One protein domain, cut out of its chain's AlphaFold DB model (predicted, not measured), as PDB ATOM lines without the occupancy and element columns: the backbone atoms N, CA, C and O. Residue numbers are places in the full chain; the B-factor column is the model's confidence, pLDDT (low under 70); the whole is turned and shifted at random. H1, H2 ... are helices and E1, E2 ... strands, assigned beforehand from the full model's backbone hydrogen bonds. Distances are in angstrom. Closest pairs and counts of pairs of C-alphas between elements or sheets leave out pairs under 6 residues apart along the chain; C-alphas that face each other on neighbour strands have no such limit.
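This is residues 33 to 103 of the 178 residues of the protein "MnmE_helical domain-containing protein" of Verrucomicrobia bacterium (UniProt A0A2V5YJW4). With little regular structure, this is a small ribbon of two parallel strands, E1 and E2, framed by long loops, with helix H1 running back alongside E2. Residues 78 to 79 make a short parallel pairing with residues 60 to 61 of E2. The 71 printed residues, in order E1, E2, H1, are of mixed class, with 26 in named elements. The whole is compact, radius of gyration of the C-alphas 12.3 A, spanning 38 by 28 by 16 A.

Find C-alpha 34 at (1.656, -29.639, -27.423); E1 runs from there to residue 39, 16.5 A. E2, residues 57 to 62, covers 15.4 A. H1, residues 88 to 101, runs 19.4 A to C-alpha 101 at (6.889, -42.415, -21.686).

E1 and E2 are parallel at 24 degrees; look for N 36 and O 58, 2.9 A, within hydrogen-bond range. The closest C-alphas of E2 and H1, Ile 58 and Ile 95, are 7.8 A apart. E1 and H1 are apart. In H1 every O i to N i+4 pair is within hydrogen-bond range.

The farthest C-alphas, Leu 67 and Asn 103, are 38.5 A apart. Both links are long, and the printed part has no cut. Residues 50 to 55 and 101 to 103 have pLDDT under 70.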
ATOM      1  N   LEU A  33       0.006 -33.057 -24.423       83.56
ATOM      2  CA  LEU A  33       1.089 -32.854 -25.381       83.56
ATOM      3  C   LEU A  33       0.765 -31.681 -26.313       83.56
ATOM      4  O   LEU A  33      -0.331 -31.592 -26.866       83.56
ATOM      5  N   ARG A  34       1.741 -30.799 -26.529       85.44
ATOM      6  CA  ARG A  34       1.656 -29.639 -27.423       85.44
ATOM      7  C   ARG A  34       2.562 -29.839 -28.633       85.44
ATOM      8  O   ARG A  34       3.711 -30.243 -28.496       85.44
ATOM      9  N   LEU A  35       2.046 -29.537 -29.821       87.75
ATOM     10  CA  LEU A  35       2.823 -29.507 -31.058       87.75
ATOM     11  C   LEU A  35       3.001 -28.053 -31.479       87.75
ATOM     12  O   LEU A  35       2.026 -27.389 -31.827       87.75
ATOM     13  N   HIS A  36       4.235 -27.567 -31.456       88.56
ATOM     14  CA  HIS A  36       4.553 -26.228 -31.929       88.56
ATOM     15  C   HIS A  36       5.108 -26.315 -33.341       88.56
ATOM     16  O   HIS A  36       6.210 -26.817 -33.546       88.56
ATOM     17  N   ILE A  37       4.358 -25.808 -34.318       90.50
ATOM     18  CA  ILE A  37       4.720 -25.919 -35.731       90.50
ATOM     19  C   ILE A  37       5.135 -24.547 -36.262       90.50
ATOM     20  O   ILE A  37       4.354 -23.600 -36.219       90.50
ATOM     21  N   SER A  38       6.358 -24.446 -36.779       92.12
ATOM     22  CA  SER A  38       6.888 -23.246 -37.434       92.12
ATOM     23  C   SER A  38       7.275 -23.524 -38.881       92.12
ATOM     24  O   SER A  38       7.641 -24.639 -39.243       92.12
ATOM     25  N   ASP A  39       7.181 -22.496 -39.721       93.69
ATOM     26  CA  ASP A  39       7.656 -22.537 -41.100       93.69
ATOM     27  C   ASP A  39       9.164 -22.273 -41.144       93.69
ATOM     28  O   ASP A  39       9.614 -21.178 -40.800       93.69
ATOM     29  N   ARG A  40       9.944 -23.265 -41.579       94.69
ATOM     30  CA  ARG A  40      11.407 -23.170 -41.590       94.69
ATOM     31  C   ARG A  40      11.970 -22.339 -42.741       94.69
ATOM     32  O   ARG A  40      13.140 -21.968 -42.699       94.69
ATOM     33  N   SER A  41      11.177 -22.083 -43.787       93.31
ATOM     34  CA  SER A  41      11.629 -21.271 -44.926       93.31
ATOM     35  C   SER A  41      11.590 -19.771 -44.624       93.31
ATOM     36  O   SER A  41      12.010 -18.962 -45.445       93.31
ATOM     37  N   MET A  42      11.061 -19.391 -43.459       93.44
ATOM     38  CA  MET A  42      10.940 -18.013 -42.990       93.44
ATOM     39  C   MET A  42      11.894 -17.753 -41.813       93.44
ATOM     40  O   MET A  42      12.273 -18.705 -41.128       93.44
ATOM     41  N   PRO A  43      12.258 -16.486 -41.536       91.75
ATOM     42  CA  PRO A  43      13.058 -16.129 -40.366       91.75
ATOM     43  C   PRO A  43      12.452 -16.652 -39.065       91.75
ATOM     44  O   PRO A  43      11.225 -16.675 -38.902       91.75
ATOM     45  N   LYS A  44      13.312 -17.033 -38.118       90.94
ATOM     46  CA  LYS A  44      12.854 -17.557 -36.830       90.94
ATOM     47  C   LYS A  44      12.137 -16.456 -36.046       90.94
ATOM     48  O   LYS A  44      12.715 -15.385 -35.846       90.94
ATOM     49  N   PRO A  45      10.913 -16.690 -35.535       86.31
ATOM     50  CA  PRO A  45      10.249 -15.699 -34.706       86.31
ATOM     51  C   PRO A  45      11.096 -15.362 -33.465       86.31
ATOM     52  O   PRO A  45      11.593 -16.269 -32.793       86.31
ATOM     53  N   PRO A  46      11.253 -14.077 -33.106       80.12
ATOM     54  CA  PRO A  46      12.163 -13.663 -32.032       80.12
ATOM     55  C   PRO A  46      11.739 -14.164 -30.643       80.12
ATOM     56  O   PRO A  46      12.570 -14.299 -29.753       80.12
ATOM     57  N   HIS A  47      10.453 -14.467 -30.456       79.56
ATOM     58  CA  HIS A  47       9.899 -15.000 -29.208       79.56
ATOM     59  C   HIS A  47      10.085 -16.518 -29.054       79.56
ATOM     60  O   HIS A  47       9.765 -17.072 -28.005       79.56
ATOM     61  N   LEU A  48      10.563 -17.199 -30.097       81.19
ATOM     62  CA  LEU A  48      10.694 -18.646 -30.120       81.19
ATOM     63  C   LEU A  48      12.070 -19.045 -29.569       81.19
ATOM     64  O   LEU A  48      13.115 -18.787 -30.181       81.19
ATOM     65  N   GLN A  49      12.042 -19.632 -28.374       75.12
ATOM     66  CA  GLN A  49      13.207 -20.114 -27.634       75.12
ATOM     67  C   GLN A  49      13.326 -21.633 -27.766       75.12
ATOM     68  O   GLN A  49      12.313 -22.329 -27.863       75.12
ATOM     69  N   GLU A  50      14.558 -22.137 -27.740       68.81
ATOM     70  CA  GLU A  50      14.805 -23.570 -27.579       68.81
ATOM     71  C   GLU A  50      14.264 -24.019 -26.223       68.81
ATOM     72  O   GLU A  50      14.462 -23.355 -25.203       68.81
ATOM     73  N   ARG A  51      13.528 -25.130 -26.216       68.44
ATOM     74  CA  ARG A  51      12.985 -25.729 -24.997       68.44
ATOM     75  C   ARG A  51      13.620 -27.091 -24.778       68.44
ATOM     76  O   ARG A  51      13.885 -27.813 -25.734       68.44
ATOM     77  N   ASN A  52      13.831 -27.427 -23.507       57.59
ATOM     78  CA  ASN A  52      14.385 -28.714 -23.095       57.59
ATOM     79  C   ASN A  52      13.506 -29.888 -23.559       57.59
ATOM     80  O   ASN A  52      12.279 -29.774 -23.657       57.59
ATOM     81  N   GLU A  53      14.156 -31.032 -23.776       55.59
ATOM     82  CA  GLU A  53      13.550 -32.298 -24.214       55.59
ATOM     83  C   GLU A  53      12.461 -32.813 -23.252       55.59
ATOM     84  O   GLU A  53      11.482 -33.403 -23.702       55.59
ATOM     85  N   ASP A  54      12.560 -32.479 -21.960       53.56
ATOM     86  CA  ASP A  54      11.597 -32.842 -20.902       53.56
ATOM     87  C   ASP A  54      10.282 -32.037 -20.917       53.56
ATOM     88  O   ASP A  54       9.424 -32.191 -20.045       53.56
ATOM     89  N   SER A  55      10.089 -31.142 -21.887       64.00
ATOM     90  CA  SER A  55       8.846 -30.377 -21.994       64.00
ATOM     91  C   SER A  55       7.719 -31.192 -22.649       64.00
ATOM     92  O   SER A  55       7.933 -31.977 -23.575       64.00
ATOM     93  N   THR A  56       6.468 -30.955 -22.235       75.00
ATOM     94  CA  THR A  56       5.245 -31.472 -22.894       75.00
ATOM     95  C   THR A  56       5.013 -30.867 -24.288       75.00
ATOM     96  O   THR A  56       3.883 -30.801 -24.762       75.00
ATOM     97  N   GLU A  57       6.055 -30.360 -24.947       84.62
ATOM     98  CA  GLU A  57       5.989 -29.646 -26.216       84.62
ATOM     99  C   GLU A  57       7.009 -30.199 -27.212       84.62
ATOM    100  O   GLU A  57       8.208 -30.244 -26.940       84.62
ATOM    101  N   ILE A  58       6.535 -30.610 -28.386       88.25
ATOM    102  CA  ILE A  58       7.378 -31.030 -29.504       88.25
ATOM    103  C   ILE A  58       7.484 -29.856 -30.476       88.25
ATOM    104  O   ILE A  58       6.477 -29.407 -31.031       88.25
ATOM    105  N   MET A  59       8.712 -29.382 -30.696       90.88
ATOM    106  CA  MET A  59       9.020 -28.376 -31.713       90.88
ATOM    107  C   MET A  59       9.130 -29.033 -33.091       90.88
ATOM    108  O   MET A  59       9.894 -29.983 -33.282       90.88
ATOM    109  N   VAL A  60       8.382 -28.503 -34.056       93.19
ATOM    110  CA  VAL A  60       8.284 -29.018 -35.422       93.19
ATOM    111  C   VAL A  60       8.528 -27.892 -36.425       93.19
ATOM    112  O   VAL A  60       7.844 -26.869 -36.425       93.19
ATOM    113  N   LEU A  61       9.485 -28.101 -37.320       94.94
ATOM    114  CA  LEU A  61       9.812 -27.224 -38.436       94.94
ATOM    115  C   LEU A  61       9.237 -27.816 -39.723       94.94
ATOM    116  O   LEU A  61       9.738 -28.811 -40.245       94.94
ATOM    117  N   ASN A  62       8.156 -27.219 -40.213       94.38
ATOM    118  CA  ASN A  62       7.481 -27.624 -41.439       94.38
ATOM    119  C   ASN A  62       8.153 -27.007 -42.680       94.38
ATOM    120  O   ASN A  62       8.935 -26.062 -42.571       94.38
ATOM    121  N   LYS A  63       7.780 -27.516 -43.859       95.88
ATOM    122  CA  LYS A  63       8.290 -27.147 -45.187       95.88
ATOM    123  C   LYS A  63       9.753 -27.530 -45.410       95.88
ATOM    124  O   LYS A  63      10.532 -26.765 -45.973       95.88
ATOM    125  N   SER A  64      10.143 -28.726 -44.966       94.81
ATOM    126  CA  SER A  64      11.479 -29.279 -45.257       94.81
ATOM    127  C   SER A  64      11.759 -29.509 -46.746       94.81
ATOM    128  O   SER A  64      12.924 -29.559 -47.129       94.81
ATOM    129  N   ASP A  65      10.720 -29.527 -47.585       94.38
ATOM    130  CA  ASP A  65      10.818 -29.483 -49.047       94.38
ATOM    131  C   ASP A  65      11.379 -28.153 -49.587       94.38
ATOM    132  O   ASP A  65      11.812 -28.085 -50.737       94.38
ATOM    133  N   LEU A  66      11.419 -27.102 -48.760       94.81
ATOM    134  CA  LEU A  66      12.007 -25.805 -49.078       94.81
ATOM    135  C   LEU A  66      13.372 -25.610 -48.394       94.81
ATOM    136  O   LEU A  66      13.722 -26.262 -47.399       94.81
ATOM    137  N   LEU A  67      14.140 -24.653 -48.926       94.25
ATOM    138  CA  LEU A  67      15.395 -24.200 -48.325       94.25
ATOM    139  C   LEU A  67      15.150 -23.670 -46.906       94.25
ATOM    140  O   LEU A  67      14.223 -22.897 -46.665       94.25
ATOM    141  N   GLU A  68      15.996 -24.102 -45.973       94.44
ATOM    142  CA  GLU A  68      15.955 -23.656 -44.582       94.44
ATOM    143  C   GLU A  68      16.522 -22.239 -44.454       94.44
ATOM    144  O   GLU A  68      17.580 -21.936 -45.011       94.44
ATOM    145  N   HIS A  69      15.834 -21.376 -43.705       95.06
ATOM    146  CA  HIS A  69      16.373 -20.070 -43.340       95.06
ATOM    147  C   HIS A  69      17.525 -20.233 -42.332       95.06
ATOM    148  O   HIS A  69      17.455 -21.073 -41.437       95.06
ATOM    149  N   SER A  70      18.575 -19.412 -42.445       93.62
ATOM    150  CA  SER A  70      19.807 -19.525 -41.638       93.62
ATOM    151  C   SER A  70      19.562 -19.543 -40.128       93.62
ATOM    152  O   SER A  70      20.253 -20.245 -39.402       93.62
ATOM    153  N   ASP A  71      18.544 -18.817 -39.667       91.50
ATOM    154  CA  ASP A  71      18.170 -18.713 -38.248       91.50
ATOM    155  C   ASP A  71      17.762 -20.046 -37.593       91.50
ATOM    156  O   ASP A  71      17.627 -20.104 -36.370       91.50
ATOM    157  N   TRP A  72      17.514 -21.092 -38.388       91.50
ATOM    158  CA  TRP A  72      17.087 -22.410 -37.912       91.50
ATOM    159  C   TRP A  72      18.186 -23.477 -37.944       91.50
ATOM    160  O   TRP A  72      17.934 -24.579 -37.454       91.50
ATOM    161  N   GLN A  73      19.373 -23.186 -38.493       85.94
ATOM    162  CA  GLN A  73      20.416 -24.200 -38.730       85.94
ATOM    163  C   GLN A  73      20.805 -24.961 -37.458       85.94
ATOM    164  O   GLN A  73      20.863 -26.189 -37.477       85.94
ATOM    165  N   ASP A  74      20.959 -24.246 -36.345       86.88
ATOM    166  CA  ASP A  74      21.334 -24.832 -35.053       86.88
ATOM    167  C   ASP A  74      20.127 -25.106 -34.140       86.88
ATOM    168  O   ASP A  74      20.287 -25.576 -33.018       86.88
ATOM    169  N   PHE A  75      18.902 -24.853 -34.616       88.62
ATOM    170  CA  PHE A  75      17.707 -24.985 -33.791       88.62
ATOM    171  C   PHE A  75      17.291 -26.456 -33.642       88.62
ATOM    172  O   PHE A  75      17.043 -27.168 -34.631       88.62
ATOM    173  N   HIS A  76      17.168 -26.911 -32.395       88.25
ATOM    174  CA  HIS A  76      16.757 -28.278 -32.086       88.25
ATOM    175  C   HIS A  76      15.242 -28.472 -32.265       88.25
ATOM    176  O   HIS A  76      14.431 -28.046 -31.442       88.25
ATOM    177  N   ALA A  77      14.851 -29.118 -33.367       90.75
ATOM    178  CA  ALA A  77      13.461 -29.421 -33.695       90.75
ATOM    179  C   ALA A  77      13.349 -30.520 -34.764       90.75
ATOM    180  O   ALA A  77      14.241 -30.696 -35.603       90.75
ATOM    181  N   LEU A  78      12.213 -31.222 -34.776       92.69
ATOM    182  CA  LEU A  78      11.894 -32.183 -35.829       92.69
ATOM    183  C   LEU A  78      11.568 -31.453 -37.129       92.69
ATOM    184  O   LEU A  78      10.701 -30.586 -37.157       92.69
ATOM    185  N   ARG A  79      12.236 -31.828 -38.218       95.25
ATOM    186  CA  ARG A  79      12.007 -31.255 -39.548       95.25
ATOM    187  C   ARG A  79      11.071 -32.168 -40.332       95.25
ATOM    188  O   ARG A  79      11.334 -33.363 -40.442       95.25
ATOM    189  N   ILE A  80       9.975 -31.605 -40.837       97.00
ATOM    190  CA  ILE A  80       8.948 -32.332 -41.590       97.00
ATOM    191  C   ILE A  80       8.551 -31.574 -42.854       97.00
ATOM    192  O   ILE A  80       8.752 -30.366 -42.979       97.00
ATOM    193  N   SER A  81       7.958 -32.270 -43.813       96.12
ATOM    194  CA  SER A  81       7.181 -31.654 -44.883       96.12
ATOM    195  C   SER A  81       5.776 -32.224 -44.838       96.12
ATOM    196  O   SER A  81       5.553 -33.396 -45.135       96.12
ATOM    197  N   CYS A  82       4.801 -31.381 -44.505       93.00
ATOM    198  CA  CYS A  82       3.396 -31.761 -44.637       93.00
ATOM    199  C   CYS A  82       2.974 -31.944 -46.105       93.00
ATOM    200  O   CYS A  82       1.938 -32.551 -46.353       93.00
ATOM    201  N   LEU A  83       3.745 -31.413 -47.066       93.81
ATOM    202  CA  LEU A  83       3.458 -31.548 -48.492       93.81
ATOM    203  C   LEU A  83       3.896 -32.917 -49.024       93.81
ATOM    204  O   LEU A  83       3.123 -33.578 -49.714       93.81
ATOM    205  N   THR A  84       5.124 -33.339 -48.711       94.62
ATOM    206  CA  THR A  84       5.686 -34.605 -49.214       94.62
ATOM    207  C   THR A  84       5.460 -35.778 -48.261       94.62
ATOM    208  O   THR A  84       5.555 -36.933 -48.669       94.62
ATOM    209  N   GLY A  85       5.162 -35.496 -46.993       91.88
ATOM    210  CA  GLY A  85       5.071 -36.481 -45.919       91.88
ATOM    211  C   GLY A  85       6.416 -36.831 -45.273       91.88
ATOM    212  O   GLY A  85       6.459 -37.663 -44.363       91.88
ATOM    213  N   GLU A  86       7.516 -36.209 -45.703       94.94
ATOM    214  CA  GLU A  86       8.835 -36.407 -45.105       94.94
ATOM    215  C   GLU A  86       8.838 -36.007 -43.622       94.94
ATOM    216  O   GLU A  86       8.218 -35.021 -43.223       94.94
ATOM    217  N   GLY A  87       9.506 -36.794 -42.777       92.69
ATOM    218  CA  GLY A  87       9.596 -36.530 -41.338       92.69
ATOM    219  C   GLY A  87       8.331 -36.861 -40.528       92.69
ATOM    220  O   GLY A  87       8.400 -36.922 -39.299       92.69
ATOM    221  N   LEU A  88       7.181 -37.126 -41.169       93.12
ATOM    222  CA  LEU A  88       5.944 -37.498 -40.465       93.12
ATOM    223  C   LEU A  88       6.057 -38.816 -39.677       93.12
ATOM    224  O   LEU A  88       5.582 -38.845 -38.540       93.12
ATOM    225  N   PRO A  89       6.696 -39.893 -40.188       93.75
ATOM    226  CA  PRO A  89       6.891 -41.113 -39.400       93.75
ATOM    227  C   PRO A  89       7.716 -40.879 -38.126       93.75
ATOM    228  O   PRO A  89       7.429 -41.452 -37.074       93.75
ATOM    229  N   GLN A  90       8.726 -40.010 -38.199       92.38
ATOM    230  CA  GLN A  90       9.558 -39.616 -37.065       92.38
ATOM    231  C   GLN A  90       8.744 -38.811 -36.049       92.38
ATOM    232  O   GLN A  90       8.800 -39.109 -34.858       92.38
ATOM    233  N   LEU A  91       7.926 -37.862 -36.516       92.50
ATOM    234  CA  LEU A  91       7.002 -37.115 -35.664       92.50
ATOM    235  C   LEU A  91       6.005 -38.039 -34.956       92.50
ATOM    236  O   LEU A  91       5.792 -37.906 -33.755       92.50
ATOM    237  N   GLN A  92       5.429 -39.008 -35.668       90.62
ATOM    238  CA  GLN A  92       4.526 -39.992 -35.072       90.62
ATOM    239  C   GLN A  92       5.224 -40.797 -33.970       90.62
ATOM    240  O   GLN A  92       4.649 -41.002 -32.900       90.62
ATOM    241  N   LYS A  93       6.462 -41.242 -34.213       88.56
ATOM    242  CA  LYS A  93       7.251 -41.981 -33.221       88.56
ATOM    243  C   LYS A  93       7.548 -41.131 -31.983       88.56
ATOM    244  O   LYS A  93       7.426 -41.637 -30.871       88.56
ATOM    245  N   GLU A  94       7.901 -39.863 -32.166       87.94
ATOM    246  CA  GLU A  94       8.155 -38.929 -31.064       87.94
ATOM    247  C   GLU A  94       6.889 -38.688 -30.232       87.94
ATOM    248  O   GLU A  94       6.916 -38.837 -29.012       87.94
ATOM    249  N   ILE A  95       5.755 -38.415 -30.887       87.25
ATOM    250  CA  ILE A  95       4.447 -38.262 -30.229       87.25
ATOM    251  C   ILE A  95       4.124 -39.500 -29.393       87.25
ATOM    252  O   ILE A  95       3.782 -39.375 -28.218       87.25
ATOM    253  N   LEU A  96       4.260 -40.695 -29.977       85.00
ATOM    254  CA  LEU A  96       4.019 -41.943 -29.256       85.00
ATOM    255  C   LEU A  96       4.942 -42.063 -28.050       85.00
ATOM    256  O   LEU A  96       4.455 -42.317 -26.956       85.00
ATOM    257  N   THR A  97       6.238 -41.808 -28.228       83.75
ATOM    258  CA  THR A  97       7.241 -41.916 -27.162       83.75
ATOM    259  C   THR A  97       6.911 -40.994 -25.992       83.75
ATOM    260  O   THR A  97       6.987 -41.430 -24.846       83.75
ATOM    261  N   ARG A  98       6.471 -39.757 -26.251       80.19
ATOM    262  CA  ARG A  98       6.104 -38.810 -25.185       80.19
ATOM    263  C   ARG A  98       4.809 -39.179 -24.476       80.19
ATOM    264  O   ARG A  98       4.746 -39.086 -23.255       80.19
ATOM    265  N   ILE A  99       3.805 -39.650 -25.216       76.06
ATOM    266  CA  ILE A  99       2.529 -40.096 -24.638       76.06
ATOM    267  C   ILE A  99       2.725 -41.375 -23.810       76.06
ATOM    268  O   ILE A  99       2.150 -41.506 -22.734       76.06
ATOM    269  N   THR A 100       3.536 -42.327 -24.281       71.69
ATOM    270  CA  THR A 100       3.754 -43.605 -23.581       71.69
ATOM    271  C   THR A 100       4.810 -43.515 -22.482       71.69
ATOM    272  O   THR A 100       4.727 -44.238 -21.491       71.69
ATOM    273  N   GLY A 101       5.799 -42.630 -22.640       61.56
ATOM    274  CA  GLY A 101       6.889 -42.415 -21.686       61.56
ATOM    275  C   GLY A 101       6.435 -41.780 -20.370       61.56
ATOM    276  O   GLY A 101       7.060 -42.018 -19.341       61.56
ATOM    277  N   GLN A 102       5.311 -41.055 -20.361       54.78
ATOM    278  CA  GLN A 102       4.730 -40.434 -19.161       54.78
ATOM    279  C   GLN A 102       3.826 -41.377 -18.331       54.78
ATOM    280  O   GLN A 102       2.788 -40.962 -17.838       54.78
ATOM    281  N   ASN A 103       4.242 -42.625 -18.088       45.28
ATOM    282  CA  ASN A 103       3.524 -43.628 -17.264       45.28
ATOM    283  C   ASN A 103       2.341 -44.360 -17.918       45.28
ATOM    284  O   ASN A 103       1.345 -44.648 -17.254       45.28
TER     285      ASN A 103